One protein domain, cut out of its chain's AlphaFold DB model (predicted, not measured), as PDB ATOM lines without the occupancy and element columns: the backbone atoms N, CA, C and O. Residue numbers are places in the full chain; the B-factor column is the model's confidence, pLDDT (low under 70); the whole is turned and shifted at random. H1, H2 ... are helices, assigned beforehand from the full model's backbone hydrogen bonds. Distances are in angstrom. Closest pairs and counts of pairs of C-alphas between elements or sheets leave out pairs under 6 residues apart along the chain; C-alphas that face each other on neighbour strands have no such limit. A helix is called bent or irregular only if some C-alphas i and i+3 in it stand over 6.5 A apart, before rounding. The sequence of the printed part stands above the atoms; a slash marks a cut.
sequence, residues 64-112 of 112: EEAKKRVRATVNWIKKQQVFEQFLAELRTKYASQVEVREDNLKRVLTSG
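AT A GLANCE: This is residues 64 to 112 of the 112 residues of an uncharacterized protein of Gemmatimonadetes bacterium (UniProt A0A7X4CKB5). One long, straight helix, H1, makes the long arm of an open, flat V, and residues 94 to 101 together with the short helix H2 make the other arm, which folds back from the far end of H1. The space between the two arms is empty, and the whole has no packed core. The printed part has 49 residues with two named helices, H1 then H2 along the chain, and no named strand; the class is all helix. It is extended, with a radius of gyration of the C-alphas of 18.2 A and spans of 52 by 32 by 7 A.

IN THESE COORDINATES: H1 takes residues 64 to 93, from C-alpha 64 at (-28.178, -41.811, 17.706) to C-alpha 93 at (-17.538, -0.589, 12.234), and is 42.9 A long. H2 takes residues 102 to 110, from C-alpha 102 at (-8.803, -2.459, -5.714) to C-alpha 110 at (-4.545, -11.869, -12.565), 12.4 A from first to last C-alpha.

HOW THE PARTS SIT: The link from H1 to H2 has 8 residues and is short, not tight. H1 and H2 are apart, with no C-alpha of the one within 8 A of the other. The N-to-C direction of H1 has a y component of 0.96, and that of H2 has one of -0.88. Neither helix is bent. In H1 and H2 every O i to N i+4 pair is within hydrogen-bond range.

THE WHOLE: The two C-alphas farthest apart are those of Glu 64 and Asp 103, at 52.6 A. Residues 64 to 112 stand free: no C-alpha 8 or more residues away along the chain comes within 10 A. The printed part has no cut and ends at Gly 112, the chain's last residue. The mean pLDDT of the printed part is 86.5, and residues 110 to 112 are under 70.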
ATOM      1  N   GLU A  64     -29.378 -42.379  17.084       84.94
ATOM      2  CA  GLU A  64     -28.178 -41.811  17.706       84.94
ATOM      3  C   GLU A  64     -27.089 -41.456  16.678       84.94
ATOM      4  O   GLU A  64     -26.513 -40.363  16.723       84.94
ATOM      5  N   GLU A  65     -26.851 -42.318  15.685       79.69
ATOM      6  CA  GLU A  65     -25.906 -42.041  14.596       79.69
ATOM      7  C   GLU A  65     -26.372 -40.866  13.725       79.69
ATOM      8  O   GLU A  65     -25.588 -39.963  13.402       79.69
ATOM      9  N   ALA A  66     -27.662 -40.841  13.381       84.25
ATOM     10  CA  ALA A  66     -28.270 -39.758  12.620       84.25
ATOM     11  C   ALA A  66     -28.208 -38.435  13.398       84.25
ATOM     12  O   ALA A  66     -27.774 -37.417  12.855       84.25
ATOM     13  N   LYS A  67     -28.555 -38.447  14.690       88.19
ATOM     14  CA  LYS A  67     -28.529 -37.287  15.588       88.19
ATOM     15  C   LYS A  67     -27.133 -36.693  15.702       88.19
ATOM     16  O   LYS A  67     -26.991 -35.475  15.604       88.19
ATOM     17  N   LYS A  68     -26.091 -37.521  15.851       86.62
ATOM     18  CA  LYS A  68     -24.698 -37.047  15.905       86.62
ATOM     19  C   LYS A  68     -24.308 -36.315  14.620       86.62
ATOM     20  O   LYS A  68     -23.768 -35.209  14.688       86.62
ATOM     21  N   ARG A  69     -24.621 -36.895  13.455       83.00
ATOM     22  CA  ARG A  69     -24.339 -36.277  12.150       83.00
ATOM     23  C   ARG A  69     -25.118 -34.973  11.968       83.00
ATOM     24  O   ARG A  69     -24.515 -33.953  11.650       83.00
ATOM     25  N   VAL A  70     -26.426 -34.988  12.218       89.31
ATOM     26  CA  VAL A  70     -27.290 -33.806  12.077       89.31
ATOM     27  C   VAL A  70     -26.833 -32.686  13.010       89.31
ATOM     28  O   VAL A  70     -26.709 -31.544  12.573       89.31
ATOM     29  N   ARG A  71     -26.494 -32.994  14.268       92.69
ATOM     30  CA  ARG A  71     -25.996 -31.999  15.229       92.69
ATOM     31  C   ARG A  71     -24.698 -31.348  14.761       92.69
ATOM     32  O   ARG A  71     -24.566 -30.133  14.873       92.69
ATOM     33  N   ALA A  72     -23.760 -32.126  14.219       90.81
ATOM     34  CA  ALA A  72     -22.520 -31.585  13.665       90.81
ATOM     35  C   ALA A  72     -22.794 -30.627  12.492       90.81
ATOM     36  O   ALA A  72     -22.266 -29.516  12.476       90.81
ATOM     37  N   THR A  73     -23.673 -31.016  11.563       91.69
ATOM     38  CA  THR A  73     -24.069 -30.174  10.426       91.69
ATOM     39  C   THR A  73     -24.752 -28.885  10.877       91.69
ATOM     40  O   THR A  73     -24.362 -27.805  10.442       91.69
ATOM     41  N   VAL A  74     -25.724 -28.964  11.789       94.50
ATOM     42  CA  VAL A  74     -26.432 -27.781  12.309       94.50
ATOM     43  C   VAL A  74     -25.473 -26.842  13.038       94.50
ATOM     44  O   VAL A  74     -25.536 -25.630  12.848       94.50
ATOM     45  N   ASN A  75     -24.554 -27.383  13.840       95.56
ATOM     46  CA  ASN A  75     -23.543 -26.575  14.516       95.56
ATOM     47  C   ASN A  75     -22.627 -25.858  13.519       95.56
ATOM     48  O   ASN A  75     -22.300 -24.695  13.736       95.56
ATOM     49  N   TRP A  76     -22.220 -26.528  12.439       94.00
ATOM     50  CA  TRP A  76     -21.412 -25.908  11.390       94.00
ATOM     51  C   TRP A  76     -22.165 -24.766  10.694       94.00
ATOM     52  O   TRP A  76     -21.627 -23.665  10.598       94.00
ATOM     53  N   ILE A  77     -23.432 -24.979  10.324       93.75
ATOM     54  CA  ILE A  77     -24.283 -23.940   9.716       93.75
ATOM     55  C   ILE A  77     -24.405 -22.725  10.643       93.75
ATOM     56  O   ILE A  77     -24.185 -21.597  10.211       93.75
ATOM     57  N   LYS A  78     -24.698 -22.947  11.930       94.88
ATOM     58  CA  LYS A  78     -24.812 -21.863  12.918       94.88
ATOM     59  C   LYS A  78     -23.506 -21.088  13.080       94.88
ATOM     60  O   LYS A  78     -23.531 -19.865  13.145       94.88
ATOM     61  N   LYS A  79     -22.366 -21.786  13.129       94.38
ATOM     62  CA  LYS A  79     -21.049 -21.139  13.202       94.38
ATOM     63  C   LYS A  79     -20.791 -20.263  11.981       94.38
ATOM     64  O   LYS A  79     -20.345 -19.137  12.160       94.38
ATOM     65  N   GLN A  80     -21.109 -20.750  10.780       94.50
ATOM     66  CA  GLN A  80     -20.956 -19.957   9.561       94.50
ATOM     67  C   GLN A  80     -21.826 -18.698   9.612       94.50
ATOM     68  O   GLN A  80     -21.333 -17.615   9.338       94.50
ATOM     69  N   GLN A  81     -23.088 -18.815  10.031       94.81
ATOM     70  CA  GLN A  81     -23.997 -17.668  10.135       94.81
ATOM     71  C   GLN A  81     -23.479 -16.594  11.100       94.81
ATOM     72  O   GLN A  81     -23.431 -15.421  10.739       94.81
ATOM     73  N   VAL A  82     -23.053 -16.996  12.300       95.69
ATOM     74  CA  VAL A  82     -22.495 -16.064  13.294       95.69
ATOM     75  C   VAL A  82     -21.200 -15.431  12.785       95.69
ATOM     76  O   VAL A  82     -20.979 -14.242  12.983       95.69
ATOM     77  N   PHE A  83     -20.355 -16.206  12.105       95.06
ATOM     78  CA  PHE A  83     -19.112 -15.704  11.532       95.06
ATOM     79  C   PHE A  83     -19.356 -14.659  10.435       95.06
ATOM     80  O   PHE A  83     -18.736 -13.600  10.462       95.06
ATOM     81  N   GLU A  84     -20.290 -14.910   9.514       95.25
ATOM     82  CA  GLU A  84     -20.658 -13.935   8.478       95.25
ATOM     83  C   GLU A  84     -21.237 -12.652   9.081       95.25
ATOM     84  O   GLU A  84     -20.870 -11.552   8.666       95.25
ATOM     85  N   GLN A  85     -22.097 -12.779  10.097       95.25
ATOM     86  CA  GLN A  85     -22.651 -11.624  10.798       95.25
ATOM     87  C   GLN A  85     -21.546 -10.805  11.479       95.25
ATOM     88  O   GLN A  85     -21.482  -9.590  11.307       95.25
ATOM     89  N   PHE A  86     -20.630 -11.471  12.178       94.88
ATOM     90  CA  PHE A  86     -19.484 -10.824  12.810       94.88
ATOM     91  C   PHE A  86     -18.595 -10.093  11.791       94.88
ATOM     92  O   PHE A  86     -18.194  -8.952  12.017       94.88
ATOM     93  N   LEU A  87     -18.321 -10.704  10.633       93.94
ATOM     94  CA  LEU A  87     -17.573 -10.046   9.559       93.94
ATOM     95  C   LEU A  87     -18.307  -8.822   9.001       93.94
ATOM     96  O   LEU A  87     -17.665  -7.811   8.713       93.94
ATOM     97  N   ALA A  88     -19.628  -8.891   8.837       92.81
ATOM     98  CA  ALA A  88     -20.428  -7.755   8.381       92.81
ATOM     99  C   ALA A  88     -20.383  -6.586   9.381       92.81
ATOM    100  O   ALA A  88     -20.193  -5.432   8.983       92.81
ATOM    101  N   GLU A  89     -20.479  -6.883  10.678       93.62
ATOM    102  CA  GLU A  89     -20.358  -5.892  11.749       93.62
ATOM    103  C   GLU A  89     -18.970  -5.241  11.758       93.62
ATOM    104  O   GLU A  89     -18.866  -4.015  11.811       93.62
ATOM    105  N   LEU A  90     -17.900  -6.032  11.628       92.00
ATOM    106  CA  LEU A  90     -16.531  -5.512  11.551       92.00
ATOM    107  C   LEU A  90     -16.325  -4.602  10.339       92.00
ATOM    108  O   LEU A  90     -15.788  -3.504  10.484       92.00
ATOM    109  N   ARG A  91     -16.773  -5.034   9.154       89.25
ATOM    110  CA  ARG A  91     -16.680  -4.231   7.925       89.25
ATOM    111  C   ARG A  91     -17.382  -2.888   8.084       89.25
ATOM    112  O   ARG A  91     -16.841  -1.877   7.663       89.25
ATOM    113  N   THR A  92     -18.546  -2.876   8.729       89.94
ATOM    114  CA  THR A  92     -19.310  -1.646   8.978       89.94
ATOM    115  C   THR A  92     -18.608  -0.753  10.001       89.94
ATOM    116  O   THR A  92     -18.420   0.437   9.763       89.94
ATOM    117  N   LYS A  93     -18.167  -1.326  11.129       91.69
ATOM    118  CA  LYS A  93     -17.538  -0.589  12.234       91.69
ATOM    119  C   LYS A  93     -16.240   0.108  11.824       91.69
ATOM    120  O   LYS A  93     -15.961   1.201  12.307       91.69
ATOM    121  N   TYR A  94     -15.457  -0.519  10.952       90.19
ATOM    122  CA  TYR A  94     -14.158  -0.007  10.516       90.19
ATOM    123  C   TYR A  94     -14.169   0.514   9.073       90.19
ATOM    124  O   TYR A  94     -13.104   0.743   8.507       90.19
ATOM    125  N   ALA A  95     -15.347   0.751   8.481       83.19
ATOM    126  CA  ALA A  95     -15.481   1.185   7.087       83.19
ATOM    127  C   ALA A  95     -14.682   2.461   6.762       83.19
ATOM    128  O   ALA A  95     -14.153   2.594   5.667       83.19
ATOM    129  N   SER A  96     -14.561   3.385   7.718       84.25
ATOM    130  CA  SER A  96     -13.795   4.631   7.561       84.25
ATOM    131  C   SER A  96     -12.291   4.486   7.811       84.25
ATOM    132  O   SER A  96     -11.539   5.412   7.524       84.25
ATOM    133  N   GLN A  97     -11.846   3.354   8.362       86.00
ATOM    134  CA  GLN A  97     -10.443   3.086   8.705       86.00
ATOM    135  C   GLN A  97      -9.776   2.117   7.720       86.00
ATOM    136  O   GLN A  97      -8.556   1.960   7.739       86.00
ATOM    137  N   VAL A  98     -10.564   1.451   6.874       80.31
ATOM    138  CA  VAL A  98     -10.087   0.448   5.922       80.31
ATOM    139  C   VAL A  98     -10.177   1.012   4.506       80.31
ATOM    140  O   VAL A  98     -11.259   1.123   3.937       80.31
ATOM    141  N   GLU A  99      -9.026   1.332   3.919       80.12
ATOM    142  CA  GLU A  99      -8.906   1.729   2.513       80.12
ATOM    143  C   GLU A  99      -8.552   0.498   1.663       80.12
ATOM    144  O   GLU A  99      -7.461  -0.066   1.775       80.12
ATOM    145  N   VAL A 100      -9.476   0.060   0.804       78.31
ATOM    146  CA  VAL A 100      -9.237  -1.058  -0.119       78.31
ATOM    147  C   VAL A 100      -8.723  -0.517  -1.450       78.31
ATOM    148  O   VAL A 100      -9.444   0.143  -2.192       78.31
ATOM    149  N   ARG A 101      -7.464  -0.821  -1.781       84.12
ATOM    150  CA  ARG A 101      -6.860  -0.463  -3.075       84.12
ATOM    151  C   ARG A 101      -7.109  -1.553  -4.114       84.12
ATOM    152  O   ARG A 101      -6.245  -2.391  -4.374       84.12
ATOM    153  N   GLU A 102      -8.298  -1.510  -4.706       82.31
ATOM    154  CA  GLU A 102      -8.803  -2.459  -5.714       82.31
ATOM    155  C   GLU A 102      -7.818  -2.719  -6.870       82.31
ATOM    156  O   GLU A 102      -7.651  -3.854  -7.317       82.31
ATOM    157  N   ASP A 103      -7.098  -1.691  -7.322       83.25
ATOM    158  CA  ASP A 103      -6.157  -1.809  -8.444       83.25
ATOM    159  C   ASP A 103      -4.959  -2.715  -8.133       83.25
ATOM    160  O   ASP A 103      -4.450  -3.415  -9.011       83.25
ATOM    161  N   ASN A 104      -4.512  -2.732  -6.875       81.88
ATOM    162  CA  ASN A 104      -3.427  -3.609  -6.437       81.88
ATOM    163  C   ASN A 104      -3.916  -5.055  -6.283       81.88
ATOM    164  O   ASN A 104      -3.198  -5.982  -6.653       81.88
ATOM    165  N   LEU A 105      -5.151  -5.244  -5.807       81.31
ATOM    166  CA  LEU A 105      -5.786  -6.560  -5.684       81.31
ATOM    167  C   LEU A 105      -5.954  -7.238  -7.050       81.31
ATOM    168  O   LEU A 105      -5.556  -8.390  -7.218       81.31
ATOM    169  N   LYS A 106      -6.464  -6.514  -8.053       82.25
ATOM    170  CA  LYS A 106      -6.644  -7.041  -9.419       82.25
ATOM    171  C   LYS A 106      -5.326  -7.466 -10.064       82.25
ATOM    172  O   LYS A 106      -5.279  -8.500 -10.733       82.25
ATOM    173  N   ARG A 107      -4.253  -6.698  -9.835       82.00
ATOM    174  CA  ARG A 107      -2.903  -7.024 -10.319       82.00
ATOM    175  C   ARG A 107      -2.413  -8.357  -9.755       82.00
ATOM    176  O   ARG A 107      -1.928  -9.180 -10.518       82.00
ATOM    177  N   VAL A 108      -2.590  -8.607  -8.458       80.00
ATOM    178  CA  VAL A 108      -2.149  -9.866  -7.829       80.00
ATOM    179  C   VAL A 108      -3.007 -11.059  -8.263       80.00
ATOM    180  O   VAL A 108      -2.468 -12.126  -8.522       80.00
ATOM    181  N   LEU A 109      -4.324 -10.882  -8.405       77.38
ATOM    182  CA  LEU A 109      -5.244 -11.976  -8.756       77.38
ATOM    183  C   LEU A 109      -5.174 -12.419 -10.226       77.38
ATOM    184  O   LEU A 109      -5.583 -13.531 -10.535       77.38
ATOM    185  N   THR A 110      -4.672 -11.565 -11.123       68.88
ATOM    186  CA  THR A 110      -4.545 -11.869 -12.565       68.88
ATOM    187  C   THR A 110      -3.132 -12.342 -12.937       68.88
ATOM    188  O   THR A 110      -2.917 -12.845 -14.034       68.88
ATOM    189  N   SER A 111      -2.163 -12.187 -12.030       56.84
ATOM    190  CA  SER A 111      -0.761 -12.583 -12.240       56.84
ATOM    191  C   SER A 111      -0.446 -14.008 -11.749       56.84
ATOM    192  O   SER A 111       0.725 -14.323 -11.540       56.84
ATOM    193  N   GLY A 112      -1.467 -14.841 -11.513       49.12
ATOM    194  CA  GLY A 112      -1.353 -16.210 -10.994       49.12
ATOM    195  C   GLY A 112      -1.935 -17.251 -11.936       49.12
ATOM    196  O   GLY A 112      -2.965 -16.945 -12.577       49.12
TER     197      GLY A 112